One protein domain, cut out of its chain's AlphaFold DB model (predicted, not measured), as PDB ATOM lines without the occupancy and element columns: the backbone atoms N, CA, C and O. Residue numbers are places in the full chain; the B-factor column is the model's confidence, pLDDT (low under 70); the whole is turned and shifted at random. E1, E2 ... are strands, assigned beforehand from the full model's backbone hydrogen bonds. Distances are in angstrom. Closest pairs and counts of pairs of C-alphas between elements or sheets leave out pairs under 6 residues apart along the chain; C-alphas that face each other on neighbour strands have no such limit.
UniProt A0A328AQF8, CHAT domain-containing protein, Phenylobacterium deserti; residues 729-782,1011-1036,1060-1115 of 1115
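Overview. This is residues 729 to 782, 1011 to 1036 and 1060 to 1115 of the 1115 residues of the protein "CHAT domain-containing protein" of Phenylobacterium deserti (UniProt A0A328AQF8). Three small twisted sheets of four strands are stacked into a flat slab: E1, E12, E11 and E10 make the middle layer, E2 to E5 lie over one face of it and E6 to E9 over the other. The stack is only partly face to face, for E2 and E3 come close to the middle layer while E4 and E5 reach away from it, and the two outer sheets are apart. The printed part has 136 residues, with twelve named strands, E1 to E12 in order along the chain, and no named helix. The orders across the sheets are E1, E12, E11, E10; E2, E3, E4, E5; and E6, E7, E8, E9, each antiparallel throughout, and the class is all strand. The whole is compact, with a radius of gyration of the C-alphas of 15.0 A, and spans 50 by 47 by 20 A.

Along the chain. In the first sheet, E1 is residues 729 to 734, with C-alpha 729 at (138.476, 150.669, 242.995). E10, residues 1084 to 1091, bends by 72 degrees at residue 1087, and E11, residues 1096 to 1103, bends by 59 degrees at residue 1100. E12, residues 1106 to 1113, is 22.4 A long and ends with C-alpha 1113 at (144.091, 152.110, 245.870). In the second sheet, E2 is residues 741 to 748 and bends by 50 degrees at residue 744. E3, residues 751 to 760, is 26.3 A long and bends by 54 degrees at residue 755; E4, residues 766 to 774, is 25.4 A long; E5 is residues 779 to 782. In the third sheet, E6, residues 1012 to 1020, is 22.4 A long and bends by 55 degrees at residue 1015. E7, residues 1023 to 1031, is 26.2 A long and begins with C-alpha 1023 at (158.215, 148.839, 243.891). E8, residues 1060 to 1067, is 22.9 A long, and E9 is residues 1076 to 1078.

Arrangement. In the sheet E1 E12 E11 E10, E1 and E10 are edge strands; N 730 and O 1111 are 2.8 A apart between E1 and E12. E10, E11 and E12 form a meander, each strand the antiparallel neighbour of the one before, with N 1098 and O 1090 at 2.8 A and N 1110 and O 1099 at 2.8 A. The sheet E2 E3 E4 E5 is face to face with it, the strands of the one at 16 degrees to those of the other. The closest C-alphas of E2 and E12 are those of Glu 741 and Ala 1107, 4.0 A; those of E2 and E10 are Ser 744 and Thr 1088, 5.5 A. E2, E3, E4 and E5 form a second meander, with N 746 and O 753 at 2.9 A, N 754 and O 771 at 2.8 A, and N 772 and O 781 at 2.9 A. The sheet E6 E7 E8 E9 is also face to face with the sheet E1 E12 E11 E10, the strands of the one at 20 degrees to those of the other, and the three make a stack of sheets, three sheets face to face in turn. The closest C-alphas of E6 and E10 are those of Thr 1016 and Thr 1088, 5.3 A. Within this sheet N 1018 and O 1025 are 2.8 A apart, N 1026 and O 1064 2.8 A, and N 1063 and O 1076 2.8 A.

Size, cuts and confidence. The two C-alphas farthest apart, those of Asp 763 and Arg 1069, are 50.9 A from each other. Residues 783 to 1010 are not printed, with 34.6 A between C-alphas 782 and 1011, nor are residues 1037 to 1059, with 18.2 A between C-alphas 1036 and 1060. Of the links that are printed whole, none is long. The mean pLDDT of the printed part is 82.7; it is under 70 at 19 residues, among them 760 to 766 and 1032 to 1036.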
ATOM      1  N   LEU A 729     138.899 149.662 243.964       75.31
ATOM      2  CA  LEU A 729     138.476 150.669 242.995       75.31
ATOM      3  C   LEU A 729     137.735 151.786 243.744       75.31
ATOM      4  O   LEU A 729     136.736 151.522 244.407       75.31
ATOM      5  N   SER A 730     138.240 153.016 243.671       72.62
ATOM      6  CA  SER A 730     137.653 154.195 244.324       72.62
ATOM      7  C   SER A 730     136.739 155.003 243.394       72.62
ATOM      8  O   SER A 730     135.925 155.781 243.888       72.62
ATOM      9  N   GLY A 731     136.833 154.813 242.073       76.38
ATOM     10  CA  GLY A 731     135.944 155.438 241.092       76.38
ATOM     11  C   GLY A 731     136.355 155.182 239.640       76.38
ATOM     12  O   GLY A 731     137.482 154.768 239.366       76.38
ATOM     13  N   VAL A 732     135.433 155.456 238.715       82.56
ATOM     14  CA  VAL A 732     135.660 155.439 237.262       82.56
ATOM     15  C   VAL A 732     135.234 156.786 236.697       82.56
ATOM     16  O   VAL A 732     134.160 157.283 237.025       82.56
ATOM     17  N   GLU A 733     136.089 157.382 235.876       86.50
ATOM     18  CA  GLU A 733     135.819 158.639 235.188       86.50
ATOM     19  C   GLU A 733     135.852 158.413 233.674       86.50
ATOM     20  O   GLU A 733     136.915 158.159 233.106       86.50
ATOM     21  N   VAL A 734     134.693 158.510 233.026       84.81
ATOM     22  CA  VAL A 734     134.560 158.466 231.563       84.81
ATOM     23  C   VAL A 734     134.764 159.878 231.007       84.81
ATOM     24  O   VAL A 734     134.169 160.833 231.500       84.81
ATOM     25  N   LEU A 735     135.632 160.020 230.003       85.88
ATOM     26  CA  LEU A 735     136.100 161.310 229.477       85.88
ATOM     27  C   LEU A 735     135.553 161.668 228.090       85.88
ATOM     28  O   LEU A 735     135.787 162.799 227.648       85.88
ATOM     29  N   THR A 736     134.910 160.719 227.404       82.44
ATOM     30  CA  THR A 736     134.354 160.876 226.050       82.44
ATOM     31  C   THR A 736     132.991 160.199 225.924       82.44
ATOM     32  O   THR A 736     132.701 159.232 226.629       82.44
ATOM     33  N   GLU A 737     132.146 160.691 225.016       69.00
ATOM     34  CA  GLU A 737     130.776 160.191 224.824       69.00
ATOM     35  C   GLU A 737     130.659 159.192 223.657       69.00
ATOM     36  O   GLU A 737     129.900 158.224 223.724       69.00
ATOM     37  N   ARG A 738     131.430 159.387 222.583       67.75
ATOM     38  CA  ARG A 738     131.365 158.689 221.287       67.75
ATOM     39  C   ARG A 738     132.700 158.046 220.917       67.75
ATOM     40  O   ARG A 738     133.196 158.175 219.796       67.75
ATOM     41  N   GLY A 739     133.233 157.290 221.867       72.69
ATOM     42  CA  GLY A 739     134.446 156.504 221.704       72.69
ATOM     43  C   GLY A 739     135.717 157.264 222.085       72.69
ATOM     44  O   GLY A 739     135.692 158.469 222.316       72.69
ATOM     45  N   GLY A 740     136.830 156.556 222.225       79.69
ATOM     46  CA  GLY A 740     138.113 157.154 222.576       79.69
ATOM     47  C   GLY A 740     138.978 156.242 223.431       79.69
ATOM     48  O   GLY A 740     138.574 155.159 223.846       79.69
ATOM     49  N   GLU A 741     140.184 156.714 223.717       86.88
ATOM     50  CA  GLU A 741     141.155 156.005 224.545       86.88
ATOM     51  C   GLU A 741     142.063 157.015 225.248       86.88
ATOM     52  O   GLU A 741     142.561 157.952 224.619       86.88
ATOM     53  N   VAL A 742     142.320 156.821 226.543       92.31
ATOM     54  CA  VAL A 742     143.390 157.543 227.243       92.31
ATOM     55  C   VAL A 742     144.731 156.900 226.894       92.31
ATOM     56  O   VAL A 742     145.035 155.790 227.324       92.31
ATOM     57  N   LEU A 743     145.554 157.619 226.136       91.50
ATOM     58  CA  LEU A 743     146.845 157.143 225.635       91.50
ATOM     59  C   LEU A 743     147.979 157.310 226.646       91.50
ATOM     60  O   LEU A 743     148.916 156.508 226.676       91.50
ATOM     61  N   SER A 744     147.933 158.381 227.440       93.38
ATOM     62  CA  SER A 744     148.987 158.710 228.397       93.38
ATOM     63  C   SER A 744     148.460 159.530 229.570       93.38
ATOM     64  O   SER A 744     147.518 160.310 229.423       93.38
ATOM     65  N   LEU A 745     149.087 159.347 230.729       94.75
ATOM     66  CA  LEU A 745     148.815 160.069 231.965       94.75
ATOM     67  C   LEU A 745     150.132 160.650 232.469       94.75
ATOM     68  O   LEU A 745     151.155 159.965 232.458       94.75
ATOM     69  N   ALA A 746     150.104 161.894 232.933       93.12
ATOM     70  CA  ALA A 746     151.267 162.551 233.511       93.12
ATOM     71  C   ALA A 746     150.869 163.362 234.745       93.12
ATOM     72  O   ALA A 746     149.805 163.983 234.791       93.12
ATOM     73  N   GLN A 747     151.749 163.380 235.745       91.75
ATOM     74  CA  GLN A 747     151.621 164.308 236.861       91.75
ATOM     75  C   GLN A 747     152.014 165.711 236.385       91.75
ATOM     76  O   GLN A 747     153.105 165.898 235.848       91.75
ATOM     77  N   ALA A 748     151.141 166.688 236.614       91.50
ATOM     78  CA  ALA A 748     151.357 168.089 236.269       91.50
ATOM     79  C   ALA A 748     151.119 168.990 237.499       91.50
ATOM     80  O   ALA A 748     150.501 168.554 238.483       91.50
ATOM     81  N   PRO A 749     151.597 170.248 237.492       89.06
ATOM     82  CA  PRO A 749     151.219 171.225 238.509       89.06
ATOM     83  C   PRO A 749     149.691 171.357 238.593       89.06
ATOM     84  O   PRO A 749     149.022 171.549 237.583       89.06
ATOM     85  N   GLY A 750     149.127 171.228 239.795       84.19
ATOM     86  CA  GLY A 750     147.680 171.337 240.025       84.19
ATOM     87  C   GLY A 750     146.878 170.037 239.875       84.19
ATOM     88  O   GLY A 750     145.748 169.984 240.361       84.19
ATOM     89  N   GLY A 751     147.448 168.968 239.301       91.62
ATOM     90  CA  GLY A 751     146.790 167.659 239.263       91.62
ATOM     91  C   GLY A 751     147.293 166.716 238.168       91.62
ATOM     92  O   GLY A 751     148.496 166.562 237.979       91.62
ATOM     93  N   VAL A 752     146.383 166.021 237.488       94.12
ATOM     94  CA  VAL A 752     146.719 164.949 236.538       94.12
ATOM     95  C   VAL A 752     146.330 165.352 235.131       94.12
ATOM     96  O   VAL A 752     145.178 165.705 234.874       94.12
ATOM     97  N   ALA A 753     147.302 165.282 234.227       95.31
ATOM     98  CA  ALA A 753     147.087 165.493 232.812       95.31
ATOM     99  C   ALA A 753     146.824 164.160 232.103       95.31
ATOM    100  O   ALA A 753     147.532 163.177 232.331       95.31
ATOM    101  N   ALA A 754     145.832 164.142 231.219       95.19
ATOM    102  CA  ALA A 754     145.478 163.001 230.391       95.19
ATOM    103  C   ALA A 754     145.554 163.381 228.913       95.19
ATOM    104  O   ALA A 754     144.926 164.350 228.480       95.19
ATOM    105  N   ARG A 755     146.299 162.590 228.136       94.75
ATOM    106  CA  ARG A 755     146.286 162.630 226.671       94.75
ATOM    107  C   ARG A 755     145.316 161.569 226.184       94.75
ATOM    108  O   ARG A 755     145.501 160.395 226.500       94.75
ATOM    109  N   LEU A 756     144.314 161.969 225.411       91.06
ATOM    110  CA  LEU A 756     143.289 161.058 224.917       91.06
ATOM    111  C   LEU A 756     142.969 161.274 223.439       91.06
ATOM    112  O   LEU A 756     143.092 162.384 222.913       91.06
ATOM    113  N   ILE A 757     142.525 160.194 222.802       86.12
ATOM    114  CA  ILE A 757     141.686 160.265 221.609       86.12
ATOM    115  C   ILE A 757     140.286 160.647 222.092       86.12
ATOM    116  O   ILE A 757     139.741 160.000 222.986       86.12
ATOM    117  N   ALA A 758     139.761 161.734 221.545       75.44
ATOM    118  CA  ALA A 758     138.495 162.352 221.894       75.44
ATOM    119  C   ALA A 758     137.389 161.994 220.888       75.44
ATOM    120  O   ALA A 758     137.611 161.271 219.913       75.44
ATOM    121  N   ASP A 759     136.191 162.510 221.157       75.94
ATOM    122  CA  ASP A 759     135.011 162.309 220.325       75.94
ATOM    123  C   ASP A 759     135.245 162.735 218.872       75.94
ATOM    124  O   ASP A 759     136.091 163.582 218.565       75.94
ATOM    125  N   LYS A 760     134.465 162.145 217.962       67.69
ATOM    126  CA  LYS A 760     134.459 162.594 216.571       67.69
ATOM    127  C   LYS A 760     134.051 164.066 216.500       67.69
ATOM    128  O   LYS A 760     133.036 164.451 217.083       67.69
ATOM    129  N   ASP A 761     134.821 164.859 215.764       59.06
ATOM    130  CA  ASP A 761     134.450 166.225 215.414       59.06
ATOM    131  C   ASP A 761     133.248 166.246 214.446       59.06
ATOM    132  O   ASP A 761     132.735 165.205 214.022       59.06
ATOM    133  N   ALA A 762     132.774 167.448 214.101       50.28
ATOM    134  CA  ALA A 762     131.637 167.633 213.194       50.28
ATOM    135  C   ALA A 762     131.863 167.030 211.791       50.28
ATOM    136  O   ALA A 762     130.893 166.707 211.109       50.28
ATOM    137  N   ASP A 763     133.123 166.829 211.393       49.50
ATOM    138  CA  ASP A 763     133.519 166.232 210.116       49.50
ATOM    139  C   ASP A 763     133.744 164.708 210.228       49.50
ATOM    140  O   ASP A 763     134.148 164.056 209.264       49.50
ATOM    141  N   GLY A 764     133.498 164.115 211.404       54.88
ATOM    142  CA  GLY A 764     133.640 162.682 211.660       54.88
ATOM    143  C   GLY A 764     135.071 162.213 211.945       54.88
ATOM    144  O   GLY A 764     135.285 161.000 212.070       54.88
ATOM    145  N   ARG A 765     136.042 163.129 212.068       56.94
ATOM    146  CA  ARG A 765     137.441 162.820 212.408       56.94
ATOM    147  C   ARG A 765     137.589 162.664 213.914       56.94
ATOM    148  O   ARG A 765     136.971 163.400 214.673       56.94
ATOM    149  N   GLN A 766     138.411 161.718 214.368       66.50
ATOM    150  CA  GLN A 766     138.727 161.605 215.796       66.50
ATOM    151  C   GLN A 766     139.511 162.842 216.232       66.50
ATOM    152  O   GLN A 766     140.616 163.071 215.738       66.50
ATOM    153  N   ALA A 767     138.949 163.634 217.145       77.62
ATOM    154  CA  ALA A 767     139.700 164.708 217.764       77.62
ATOM    155  C   ALA A 767     140.704 164.113 218.756       77.62
ATOM    156  O   ALA A 767     140.534 163.013 219.276       77.62
ATOM    157  N   ALA A 768     141.757 164.848 219.062       87.62
ATOM    158  CA  ALA A 768     142.668 164.518 220.136       87.62
ATOM    159  C   ALA A 768     142.562 165.595 221.207       87.62
ATOM    160  O   ALA A 768     142.491 166.774 220.880       87.62
ATOM    161  N   ALA A 769     142.605 165.219 222.483       90.81
ATOM    162  CA  ALA A 769     142.560 166.188 223.571       90.81
ATOM    163  C   ALA A 769     143.669 165.981 224.602       90.81
ATOM    164  O   ALA A 769     144.194 164.875 224.783       90.81
ATOM    165  N   VAL A 770     144.037 167.075 225.258       93.50
ATOM    166  CA  VAL A 770     144.774 167.076 226.516       93.50
ATOM    167  C   VAL A 770     143.879 167.712 227.564       93.50
ATOM    168  O   VAL A 770     143.376 168.817 227.380       93.50
ATOM    169  N   ARG A 771     143.670 166.999 228.663       93.62
ATOM    170  CA  ARG A 771     142.855 167.443 229.792       93.62
ATOM    171  C   ARG A 771     143.729 167.531 231.028       93.62
ATOM    172  O   ARG A 771     144.463 166.584 231.289       93.62
ATOM    173  N   LEU A 772     143.590 168.593 231.819       94.69
ATOM    174  CA  LEU A 772     144.111 168.649 233.184       94.69
ATOM    175  C   LEU A 772     142.954 168.599 234.181       94.69
ATOM    176  O   LEU A 772     141.996 169.361 234.071       94.69
ATOM    177  N   ALA A 773     143.064 167.732 235.181       92.25
ATOM    178  CA  ALA A 773     142.104 167.620 236.271       92.25
ATOM    179  C   ALA A 773     142.783 167.818 237.621       92.25
ATOM    180  O   ALA A 773     143.921 167.393 237.811       92.25
ATOM    181  N   SER A 774     142.076 168.420 238.575       88.19
ATOM    182  CA  SER A 774     142.544 168.545 239.957       88.19
ATOM    183  C   SER A 774     142.732 167.172 240.616       88.19
ATOM    184  O   SER A 774     142.196 166.166 240.150       88.19
ATOM    185  N   GLY A 775     143.407 167.123 241.769       74.44
ATOM    186  CA  GLY A 775     143.527 165.886 242.558       74.44
ATOM    187  C   GLY A 775     142.183 165.258 242.971       74.44
ATOM    188  O   GLY A 775     142.122 164.059 243.216       74.44
ATOM    189  N   SER A 776     141.094 166.037 242.996       71.81
ATOM    190  CA  SER A 776     139.734 165.532 243.256       71.81
ATOM    191  C   SER A 776     139.051 164.922 242.020       71.81
ATOM    192  O   SER A 776     138.059 164.206 242.143       71.81
ATOM    193  N   GLY A 777     139.600 165.149 240.824       76.88
ATOM    194  CA  GLY A 777     139.045 164.713 239.542       76.88
ATOM    195  C   GLY A 777     138.297 165.799 238.769       76.88
ATOM    196  O   GLY A 777     138.054 165.600 237.585       76.88
ATOM    197  N   SER A 778     137.982 166.954 239.369       85.75
ATOM    198  CA  SER A 778     137.342 168.063 238.642       85.75
ATOM    199  C   SER A 778     138.239 168.584 237.518       85.75
ATOM    200  O   SER A 778     139.404 168.902 237.773       85.75
ATOM    201  N   GLU A 779     137.696 168.674 236.303       91.50
ATOM    202  CA  GLU A 779     138.388 169.220 235.133       91.50
ATOM    203  C   GLU A 779     138.744 170.694 235.367       91.50
ATOM    204  O   GLU A 779     137.886 171.496 235.729       91.50
ATOM    205  N   LEU A 780     140.024 171.032 235.196       92.94
ATOM    206  CA  LEU A 780     140.527 172.404 235.277       92.94
ATOM    207  C   LEU A 780     140.499 173.060 233.896       92.94
ATOM    208  O   LEU A 780     140.049 174.193 233.762       92.94
ATOM    209  N   TRP A 781     140.969 172.338 232.879       94.31
ATOM    210  CA  TRP A 781     140.905 172.754 231.482       94.31
ATOM    211  C   TRP A 781     141.034 171.557 230.539       94.31
ATOM    212  O   TRP A 781     141.549 170.492 230.902       94.31
ATOM    213  N   ARG A 782     140.600 171.766 229.294       92.56
ATOM    214  CA  ARG A 782     140.730 170.826 228.182       92.56
ATOM    215  C   ARG A 782     141.085 171.579 226.907       92.56
ATOM    216  O   ARG A 782     140.430 172.555 226.558       92.56
ATOM    217  N   ALA A1011     145.549 135.961 224.776       81.81
ATOM    218  CA  ALA A1011     146.625 136.888 224.468       81.81
ATOM    219  C   ALA A1011     146.676 138.051 225.470       81.81
ATOM    220  O   ALA A1011     145.658 138.680 225.772       81.81
ATOM    221  N   SER A1012     147.864 138.354 225.976       89.88
ATOM    222  CA  SER A1012     148.080 139.424 226.938       89.88
ATOM    223  C   SER A1012     149.367 140.189 226.651       89.88
ATOM    224  O   SER A1012     150.331 139.664 226.094       89.88
ATOM    225  N   GLN A1013     149.377 141.469 227.011       92.31
ATOM    226  CA  GLN A1013     150.520 142.347 226.783       92.31
ATOM    227  C   GLN A1013     150.578 143.432 227.852       92.31
ATOM    228  O   GLN A1013     149.590 144.130 228.074       92.31
ATOM    229  N   VAL A1014     151.738 143.611 228.492       95.62
ATOM    230  CA  VAL A1014     151.980 144.752 229.388       95.62
ATOM    231  C   VAL A1014     152.004 146.034 228.566       95.62
ATOM    232  O   VAL A1014     152.723 146.139 227.573       95.62
ATOM    233  N   ARG A1015     151.201 147.013 228.980       93.62
ATOM    234  CA  ARG A1015     151.011 148.286 228.270       93.62
ATOM    235  C   ARG A1015     151.709 149.441 228.972       93.62
ATOM    236  O   ARG A1015     152.030 150.437 228.328       93.62
ATOM    237  N   THR A1016     151.953 149.296 230.274       93.25
ATOM    238  CA  THR A1016     152.598 150.301 231.116       93.25
ATOM    239  C   THR A1016     153.257 149.672 232.346       93.25
ATOM    240  O   THR A1016     152.812 148.637 232.852       93.25
ATOM    241  N   LEU A1017     154.307 150.335 232.827       93.38
ATOM    242  CA  LEU A1017     154.952 150.106 234.112       93.38
ATOM    243  C   LEU A1017     155.003 151.458 234.832       93.38
ATOM    244  O   LEU A1017     155.550 152.414 234.290       93.38
ATOM    245  N   ALA A1018     154.447 151.543 236.037       90.50
ATOM    246  CA  ALA A1018     154.486 152.738 236.874       90.50
ATOM    247  C   ALA A1018     155.267 152.438 238.157       90.50
ATOM    248  O   ALA A1018     155.021 151.426 238.806       90.50
ATOM    249  N   LEU A1019     156.214 153.291 238.542       88.75
ATOM    250  CA  LEU A1019     156.932 153.126 239.810       88.75
ATOM    251  C   LEU A1019     156.021 153.501 240.982       88.75
ATOM    252  O   LEU A1019     155.360 154.536 240.936       88.75
ATOM    253  N   THR A1020     156.020 152.691 242.041       87.50
ATOM    254  CA  THR A1020     155.311 152.987 243.299       87.50
ATOM    255  C   THR A1020     156.311 153.046 244.456       87.50
ATOM    256  O   THR A1020     157.422 152.519 244.336       87.50
ATOM    257  N   PRO A1021     155.966 153.642 245.614       82.19
ATOM    258  CA  PRO A1021     156.842 153.611 246.786       82.19
ATOM    259  C   PRO A1021     157.250 152.182 247.202       82.19
ATOM    260  O   PRO A1021     158.360 151.973 247.714       82.19
ATOM    261  N   GLY A1022     156.374 151.197 246.963       79.81
ATOM    262  CA  GLY A1022     156.573 149.775 247.262       79.81
ATOM    263  C   GLY A1022     157.348 148.978 246.203       79.81
ATOM    264  O   GLY A1022     157.820 147.880 246.505       79.81
ATOM    265  N   GLY A1023     157.547 149.524 245.000       88.06
ATOM    266  CA  GLY A1023     158.215 148.839 243.891       88.06
ATOM    267  C   GLY A1023     157.730 149.348 242.535       88.06
ATOM    268  O   GLY A1023     158.085 150.456 242.137       88.06
ATOM    269  N   ALA A1024     156.959 148.540 241.808       91.00
ATOM    270  CA  ALA A1024     156.319 148.956 240.565       91.00
ATOM    271  C   ALA A1024     154.941 148.307 240.372       91.00
ATOM    272  O   ALA A1024     154.650 147.231 240.889       91.00
ATOM    273  N   PHE A1025     154.112 148.953 239.568       92.56
ATOM    274  CA  PHE A1025     152.799 148.506 239.142       92.56
ATOM    275  C   PHE A1025     152.822 148.260 237.635       92.56
ATOM    276  O   PHE A1025     153.130 149.163 236.856       92.56
ATOM    277  N   ALA A1026     152.503 147.039 237.221       94.12
ATOM    278  CA  ALA A1026     152.348 146.665 235.827       94.12
ATOM    279  C   ALA A1026     150.861 146.567 235.484       94.12
ATOM    280  O   ALA A1026     150.107 145.868 236.165       94.12
ATOM    281  N   ALA A1027     150.464 147.236 234.403       94.00
ATOM    282  CA  ALA A1027     149.122 147.117 233.854       94.00
ATOM    283  C   ALA A1027     149.196 146.614 232.407       94.00
ATOM    284  O   ALA A1027     149.971 147.111 231.581       94.00
ATOM    285  N   ALA A1028     148.406 145.592 232.120       91.81
ATOM    286  CA  ALA A1028     148.389 144.859 230.870       91.81
ATOM    287  C   ALA A1028     146.966 144.786 230.316       91.81
ATOM    288  O   ALA A1028     146.001 144.783 231.074       91.81
ATOM    289  N   SER A1029     146.841 144.684 228.997       89.69
ATOM    290  CA  SER A1029     145.581 144.297 228.359       89.69
ATOM    291  C   SER A1029     145.601 142.794 228.138       89.69
ATOM    292  O   SER A1029     146.573 142.267 227.593       89.69
ATOM    293  N   LYS A1030     144.541 142.106 228.563       86.69
ATOM    294  CA  LYS A1030     144.346 140.667 228.372       86.69
ATOM    295  C   LYS A1030     143.050 140.426 227.609       86.69
ATOM    296  O   LYS A1030     142.012 140.933 228.016       86.69
ATOM    297  N   ALA A1031     143.109 139.684 226.512       78.50
ATOM    298  CA  ALA A1031     141.934 139.343 225.721       78.50
ATOM    299  C   ALA A1031     141.006 138.394 226.506       78.50
ATOM    300  O   ALA A1031     141.452 137.379 227.045       78.50
ATOM    301  N   ASN A1032     139.714 138.725 226.565       63.34
ATOM    302  CA  ASN A1032     138.661 137.930 227.208       63.34
ATOM    303  C   ASN A1032     138.139 136.842 226.259       63.34
ATOM    304  O   ASN A1032     137.879 135.717 226.685       63.34
ATOM    305  N   VAL A1033     138.000 137.183 224.973       56.53
ATOM    306  CA  VAL A1033     137.462 136.320 223.916       56.53
ATOM    307  C   VAL A1033     138.390 136.409 222.726       56.53
ATOM    308  O   VAL A1033     138.594 137.491 222.191       56.53
ATOM    309  N   THR A1034     138.930 135.276 222.301       48.44
ATOM    310  CA  THR A1034     139.492 135.168 220.959       48.44
ATOM    311  C   THR A1034     138.298 135.072 220.002       48.44
ATOM    312  O   THR A1034     137.562 134.074 220.034       48.44
ATOM    313  N   ASP A1035     138.014 136.109 219.207       40.31
ATOM    314  CA  ASP A1035     137.002 135.978 218.154       40.31
ATOM    315  C   ASP A1035     137.549 135.042 217.062       40.31
ATOM    316  O   ASP A1035     138.479 135.367 216.329       40.31
ATOM    317  N   TYR A1036     136.999 133.826 216.994       42.84
ATOM    318  CA  TYR A1036     137.390 132.789 216.032       42.84
ATOM    319  C   TYR A1036     136.584 132.861 214.725       42.84
ATOM    320  O   TYR A1036     136.590 131.906 213.943       42.84
ATOM    321  N   SER A1060     140.323 142.831 229.189       81.56
ATOM    322  CA  SER A1060     140.341 143.237 230.594       81.56
ATOM    323  C   SER A1060     141.708 143.768 230.983       81.56
ATOM    324  O   SER A1060     142.729 143.386 230.401       81.56
ATOM    325  N   GLY A1061     141.734 144.608 232.015       86.88
ATOM    326  CA  GLY A1061     142.979 145.074 232.604       86.88
ATOM    327  C   GLY A1061     143.587 144.005 233.502       86.88
ATOM    328  O   GLY A1061     143.031 143.691 234.542       86.88
ATOM    329  N   LEU A1062     144.739 143.453 233.145       89.00
ATOM    330  CA  LEU A1062     145.534 142.587 234.011       89.00
ATOM    331  C   LEU A1062     146.510 143.450 234.822       89.00
ATOM    332  O   LEU A1062     147.348 144.149 234.260       89.00
ATOM    333  N   LEU A1063     146.389 143.409 236.144       90.88
ATOM    334  CA  LEU A1063     147.128 144.240 237.088       90.88
ATOM    335  C   LEU A1063     148.056 143.371 237.940       90.88
ATOM    336  O   LEU A1063     147.614 142.402 238.564       90.88
ATOM    337  N   VAL A1064     149.335 143.733 238.003       91.31
ATOM    338  CA  VAL A1064     150.353 143.025 238.789       91.31
ATOM    339  C   VAL A1064     151.193 144.047 239.543       91.31
ATOM    340  O   VAL A1064     151.708 144.988 238.947       91.31
ATOM    341  N   THR A1065     151.362 143.864 240.850       91.25
ATOM    342  CA  THR A1065     152.338 144.644 241.628       91.25
ATOM    343  C   THR A1065     153.643 143.871 241.724       91.25
ATOM    344  O   THR A1065     153.643 142.646 241.804       91.25
ATOM    345  N   LEU A1066     154.764 144.577 241.683       92.25
ATOM    346  CA  LEU A1066     156.111 144.043 241.815       92.25
ATOM    347  C   LEU A1066     156.752 144.734 243.014       92.25
ATOM    348  O   LEU A1066     156.822 145.962 243.042       92.25
ATOM    349  N   ASP A1067     157.241 143.970 243.989       91.50
ATOM    350  CA  ASP A1067     158.002 144.555 245.097       91.50
ATOM    351  C   ASP A1067     159.341 145.142 244.604       91.50
ATOM    352  O   ASP A1067     159.761 144.928 243.466       91.50
ATOM    353  N   ARG A1068     160.085 145.851 245.463       88.56
ATOM    354  CA  ARG A1068     161.407 146.413 245.103       88.56
ATOM    355  C   ARG A1068     162.435 145.384 244.601       88.56
ATOM    356  O   ARG A1068     163.425 145.777 243.989       88.56
ATOM    357  N   ARG A1069     162.247 144.088 244.875       87.81
ATOM    358  CA  ARG A1069     163.118 142.992 244.412       87.81
ATOM    359  C   ARG A1069     162.628 142.377 243.094       87.81
ATOM    360  O   ARG A1069     163.300 141.498 242.550       87.81
ATOM    361  N   GLY A1070     161.495 142.843 242.572       88.69
ATOM    362  CA  GLY A1070     160.859 142.335 241.364       88.69
ATOM    363  C   GLY A1070     160.083 141.039 241.591       88.69
ATOM    364  O   GLY A1070     159.955 140.255 240.655       88.69
ATOM    365  N   ARG A1071     159.614 140.767 242.817       92.56
ATOM    366  CA  ARG A1071     158.708 139.641 243.087       92.56
ATOM    367  C   ARG A1071     157.273 140.062 242.754       92.56
ATOM    368  O   ARG A1071     156.812 141.048 243.333       92.56
ATOM    369  N   PRO A1072     156.576 139.357 241.847       92.00
ATOM    370  CA  PRO A1072     155.211 139.705 241.479       92.00
ATOM    371  C   PRO A1072     154.210 139.276 242.560       92.00
ATOM    372  O   PRO A1072     154.361 138.223 243.182       92.00
ATOM    373  N   SER A1073     153.160 140.071 242.754       88.44
ATOM    374  CA  SER A1073     151.951 139.661 243.470       88.44
ATOM    375  C   SER A1073     151.122 138.686 242.636       88.44
ATOM    376  O   SER A1073     151.321 138.555 241.427       88.44
ATOM    377  N   THR A1074     150.110 138.071 243.253       83.56
ATOM    378  CA  THR A1074     149.047 137.400 242.494       83.56
ATOM    379  C   THR A1074     148.413 138.402 241.520       83.56
ATOM    380  O   THR A1074     148.038 139.499 241.959       83.56
ATOM    381  N   PRO A1075     148.314 138.081 240.217       85.12
ATOM    382  CA  PRO A1075     147.682 138.966 239.251       85.12
ATOM    383  C   PRO A1075     146.206 139.187 239.579       85.12
ATOM    384  O   PRO A1075     145.522 138.292 240.075       85.12
ATOM    385  N   ARG A1076     145.711 140.388 239.295       81.44
ATOM    386  CA  ARG A1076     144.307 140.769 239.471       81.44
ATOM    387  C   ARG A1076     143.747 141.256 238.150       81.44
ATOM    388  O   ARG A1076     144.480 141.840 237.361       81.44
ATOM    389  N   LEU A1077     142.458 141.056 237.927       79.75
ATOM    390  CA  LEU A1077     141.785 141.585 236.754       79.75
ATOM    391  C   LEU A1077     140.911 142.781 237.149       79.75
ATOM    392  O   LEU A1077     140.303 142.829 238.220       79.75
ATOM    393  N   LEU A1078     140.946 143.789 236.292       79.50
ATOM    394  CA  LEU A1078     140.058 144.932 236.265       79.50
ATOM    395  C   LEU A1078     139.085 144.684 235.114       79.50
ATOM    396  O   LEU A1078     139.496 144.660 233.951       79.50
ATOM    397  N   ASP A1079     137.818 144.480 235.462       70.94
ATOM    398  CA  ASP A1079     136.763 144.060 234.543       70.94
ATOM    399  C   ASP A1079     135.484 144.887 234.766       70.94
ATOM    400  O   ASP A1079     135.061 145.071 235.909       70.94
ATOM    401  N   SER A1080     134.878 145.384 233.682       65.50
ATOM    402  CA  SER A1080     133.559 146.043 233.667       65.50
ATOM    403  C   SER A1080     132.444 145.099 233.200       65.50
ATOM    404  O   SER A1080     131.338 145.532 232.901       65.50
ATOM    405  N   GLY A1081     132.735 143.804 233.075       57.94
ATOM    406  CA  GLY A1081     131.841 142.805 232.507       57.94
ATOM    407  C   GLY A1081     131.837 142.772 230.978       57.94
ATOM    408  O   GLY A1081     131.025 142.069 230.397       57.94
ATOM    409  N   SER A1082     132.681 143.525 230.268       58.72
ATOM    410  CA  SER A1082     132.597 143.480 228.798       58.72
ATOM    411  C   SER A1082     133.783 144.007 228.011       58.72
ATOM    412  O   SER A1082     134.150 143.356 227.038       58.72
ATOM    413  N   ASN A1083     134.417 145.129 228.369       73.12
ATOM    414  CA  ASN A1083     135.652 145.540 227.689       73.12
ATOM    415  C   ASN A1083     136.409 146.638 228.447       73.12
ATOM    416  O   ASN A1083     135.991 147.796 228.435       73.12
ATOM    417  N   ILE A1084     137.553 146.289 229.035       78.94
ATOM    418  CA  ILE A1084     138.535 147.235 229.566       78.94
ATOM    419  C   ILE A1084     139.844 147.047 228.809       78.94
ATOM    420  O   ILE A1084     140.545 146.048 228.981       78.94
ATOM    421  N   TYR A1085     140.197 148.042 228.001       84.62
ATOM    422  CA  TYR A1085     141.494 148.109 227.342       84.62
ATOM    423  C   TYR A1085     142.395 149.061 228.119       84.62
ATOM    424  O   TYR A1085     142.083 150.240 228.254       84.62
ATOM    425  N   VAL A1086     143.501 148.554 228.657       89.44
ATOM    426  CA  VAL A1086     144.450 149.358 229.426       89.44
ATOM    427  C   VAL A1086     145.551 149.866 228.510       89.44
ATOM    428  O   VAL A1086     146.112 149.115 227.716       89.44
ATOM    429  N   THR A1087     145.932 151.128 228.667       90.25
ATOM    430  CA  THR A1087     147.003 151.713 227.850       90.25
ATOM    431  C   THR A1087     148.084 152.341 228.697       90.25
ATOM    432  O   THR A1087     149.267 152.202 228.383       90.25
ATOM    433  N   THR A1088     147.715 152.981 229.800       92.94
ATOM    434  CA  THR A1088     148.647 153.729 230.637       92.94
ATOM    435  C   THR A1088     148.280 153.634 232.112       92.94
ATOM    436  O   THR A1088     147.163 153.262 232.465       92.94
ATOM    437  N   ALA A1089     149.228 153.948 232.987       93.38
ATOM    438  CA  ALA A1089     148.996 154.052 234.414       93.38
ATOM    439  C   ALA A1089     149.923 155.106 235.021       93.38
ATOM    440  O   ALA A1089     151.033 155.324 234.537       93.38
ATOM    441  N   LEU A1090     149.464 155.737 236.096       91.88
ATOM    442  CA  LEU A1090     150.198 156.736 236.857       91.88
ATOM    443  C   LEU A1090     150.006 156.468 238.350       91.88
ATOM    444  O   LEU A1090     148.880 156.475 238.843       91.88
ATOM    445  N   ALA A1091     151.103 156.267 239.074       88.75
ATOM    446  CA  ALA A1091     151.082 156.223 240.530       88.75
ATOM    447  C   ALA A1091     151.140 157.651 241.086       88.75
ATOM    448  O   ALA A1091     152.036 158.425 240.740       88.75
ATOM    449  N   GLN A1092     150.186 158.007 241.941       84.31
ATOM    450  CA  GLN A1092     150.138 159.312 242.585       84.31
ATOM    451  C   GLN A1092     150.930 159.317 243.900       84.31
ATOM    452  O   GLN A1092     150.993 158.301 244.596       84.31
ATOM    453  N   PRO A1093     151.451 160.484 244.326       78.00
ATOM    454  CA  PRO A1093     152.088 160.632 245.638       78.00
ATOM    455  C   PRO A1093     151.184 160.257 246.824       78.00
ATOM    456  O   PRO A1093     151.681 159.921 247.894       78.00
ATOM    457  N   SER A1094     149.861 160.310 246.641       75.38
ATOM    458  CA  SER A1094     148.849 159.926 247.632       75.38
ATOM    459  C   SER A1094     148.759 158.413 247.888       75.38
ATOM    460  O   SER A1094     148.080 158.012 248.830       75.38
ATOM    461  N   GLY A1095     149.398 157.578 247.056       76.94
ATOM    462  CA  GLY A1095     149.234 156.118 247.058       76.94
ATOM    463  C   GLY A1095     148.052 155.613 246.214       76.94
ATOM    464  O   GLY A1095     147.778 154.413 246.189       76.94
ATOM    465  N   GLU A1096     147.337 156.505 245.520       85.31
ATOM    466  CA  GLU A1096     146.343 156.126 244.507       85.31
ATOM    467  C   GLU A1096     147.035 155.841 243.162       85.31
ATOM    468  O   GLU A1096     147.987 156.517 242.778       85.31
ATOM    469  N   ILE A1097     146.569 154.830 242.435       90.12
ATOM    470  CA  ILE A1097     147.039 154.458 241.102       90.12
ATOM    471  C   ILE A1097     145.918 154.759 240.115       90.12
ATOM    472  O   ILE A1097     144.816 154.227 240.223       90.12
ATOM    473  N   LEU A1098     146.208 155.600 239.131       92.00
ATOM    474  CA  LEU A1098     145.299 155.908 238.037       92.00
ATOM    475  C   LEU A1098     145.638 155.016 236.854       92.00
ATOM    476  O   LEU A1098     146.773 155.028 236.389       92.00
ATOM    477  N   VAL A1099     144.669 154.262 236.350       93.06
ATOM    478  CA  VAL A1099     144.820 153.456 235.133       93.06
ATOM    479  C   VAL A1099     144.019 154.126 234.028       93.06
ATOM    480  O   VAL A1099     142.833 154.376 234.196       93.06
ATOM    481  N   GLY A1100     144.666 154.452 232.914       92.19
ATOM    482  CA  GLY A1100     144.045 155.066 231.746       92.19
ATOM    483  C   GLY A1100     143.922 154.076 230.591       92.19
ATOM    484  O   GLY A1100     144.821 153.265 230.347       92.19
ATOM    485  N   GLY A1101     142.817 154.165 229.864       91.00
ATOM    486  CA  GLY A1101     142.613 153.431 228.625       91.00
ATOM    487  C   GLY A1101     141.204 153.650 228.098       91.00
ATOM    488  O   GLY A1101     140.771 154.801 227.983       91.00
ATOM    489  N   ALA A1102     140.498 152.562 227.805       85.56
ATOM    490  CA  ALA A1102     139.111 152.596 227.368       85.56
ATOM    491  C   ALA A1102     138.220 151.614 228.145       85.56
ATOM    492  O   ALA A1102     138.645 150.504 228.471       85.56
ATOM    493  N   VAL A1103     136.970 152.017 228.390       80.94
ATOM    494  CA  VAL A1103     135.879 151.167 228.892       80.94
ATOM    495  C   VAL A1103     134.748 151.173 227.874       80.94
ATOM    496  O   VAL A1103     134.309 152.240 227.451       80.94
ATOM    497  N   ALA A1104     134.321 149.996 227.413       70.69
ATOM    498  CA  ALA A1104     133.283 149.871 226.380       70.69
ATOM    499  C   ALA A1104     133.513 150.795 225.154       70.69
ATOM    500  O   ALA A1104     132.579 151.350 224.577       70.69
ATOM    501  N   GLY A1105     134.784 150.994 224.784       72.06
ATOM    502  CA  GLY A1105     135.204 151.839 223.665       72.06
ATOM    503  C   GLY A1105     135.314 153.341 223.953       72.06
ATOM    504  O   GLY A1105     135.744 154.053 223.053       72.06
ATOM    505  N   GLN A1106     134.969 153.833 225.148       78.69
ATOM    506  CA  GLN A1106     135.116 155.238 225.560       78.69
ATOM    507  C   GLN A1106     136.385 155.467 226.382       78.69
ATOM    508  O   GLN A1106     136.766 154.609 227.178       78.69
ATOM    509  N   ALA A1107     137.000 156.647 226.261       87.25
ATOM    510  CA  ALA A1107     138.190 157.000 227.027       87.25
ATOM    511  C   ALA A1107     137.847 157.083 228.519       87.25
ATOM    512  O   ALA A1107     136.943 157.824 228.901       87.25
ATOM    513  N   ALA A1108     138.580 156.364 229.370       89.31
ATOM    514  CA  ALA A1108     138.306 156.345 230.804       89.31
ATOM    515  C   ALA A1108     139.567 156.284 231.671       89.31
ATOM    516  O   ALA A1108     140.614 155.772 231.260       89.31
ATOM    517  N   ILE A1109     139.429 156.803 232.894       91.50
ATOM    518  CA  ILE A1109     140.407 156.703 233.978       91.50
ATOM    519  C   ILE A1109     139.779 155.934 235.144       91.50
ATOM    520  O   ILE A1109     138.751 156.329 235.695       91.50
ATOM    521  N   PHE A1110     140.439 154.858 235.558       88.25
ATOM    522  CA  PHE A1110     140.084 154.049 236.719       88.25
ATOM    523  C   PHE A1110     140.967 154.447 237.903       88.25
ATOM    524  O   PHE A1110     142.193 154.481 237.779       88.25
ATOM    525  N   LYS A1111     140.359 154.734 239.056       88.06
ATOM    526  CA  LYS A1111     141.069 155.127 240.281       88.06
ATOM    527  C   LYS A1111     141.203 153.930 241.216       88.06
ATOM    528  O   LYS A1111     140.197 153.386 241.671       88.06
ATOM    529  N   LEU A1112     142.430 153.496 241.486       86.12
ATOM    530  CA  LEU A1112     142.730 152.305 242.279       86.12
ATOM    531  C   LEU A1112     143.515 152.662 243.540       86.12
ATOM    532  O   LEU A1112     144.402 153.503 243.500       86.12
ATOM    533  N   ARG A1113     143.266 151.976 244.656       77.62
ATOM    534  CA  ARG A1113     144.091 152.110 245.870       77.62
ATOM    535  C   ARG A1113     145.068 150.946 245.991       77.62
ATOM    536  O   ARG A1113     144.649 149.789 245.916       77.62
ATOM    537  N   GLU A1114     146.350 151.257 246.189       63.72
ATOM    538  CA  GLU A1114     147.379 150.267 246.527       63.72
ATOM    539  C   GLU A1114     146.994 149.644 247.886       63.72
ATOM    540  O   GLU A1114     146.763 150.365 248.860       63.72
ATOM    541  N   ARG A1115     146.782 148.321 247.915       56.97
ATOM    542  CA  ARG A1115     146.417 147.572 249.129       56.97
ATOM    543  C   ARG A1115     147.650 146.980 249.783       56.97
ATOM    544  O   ARG A1115     148.472 146.417 249.027       56.97
TER     545      ARG A1115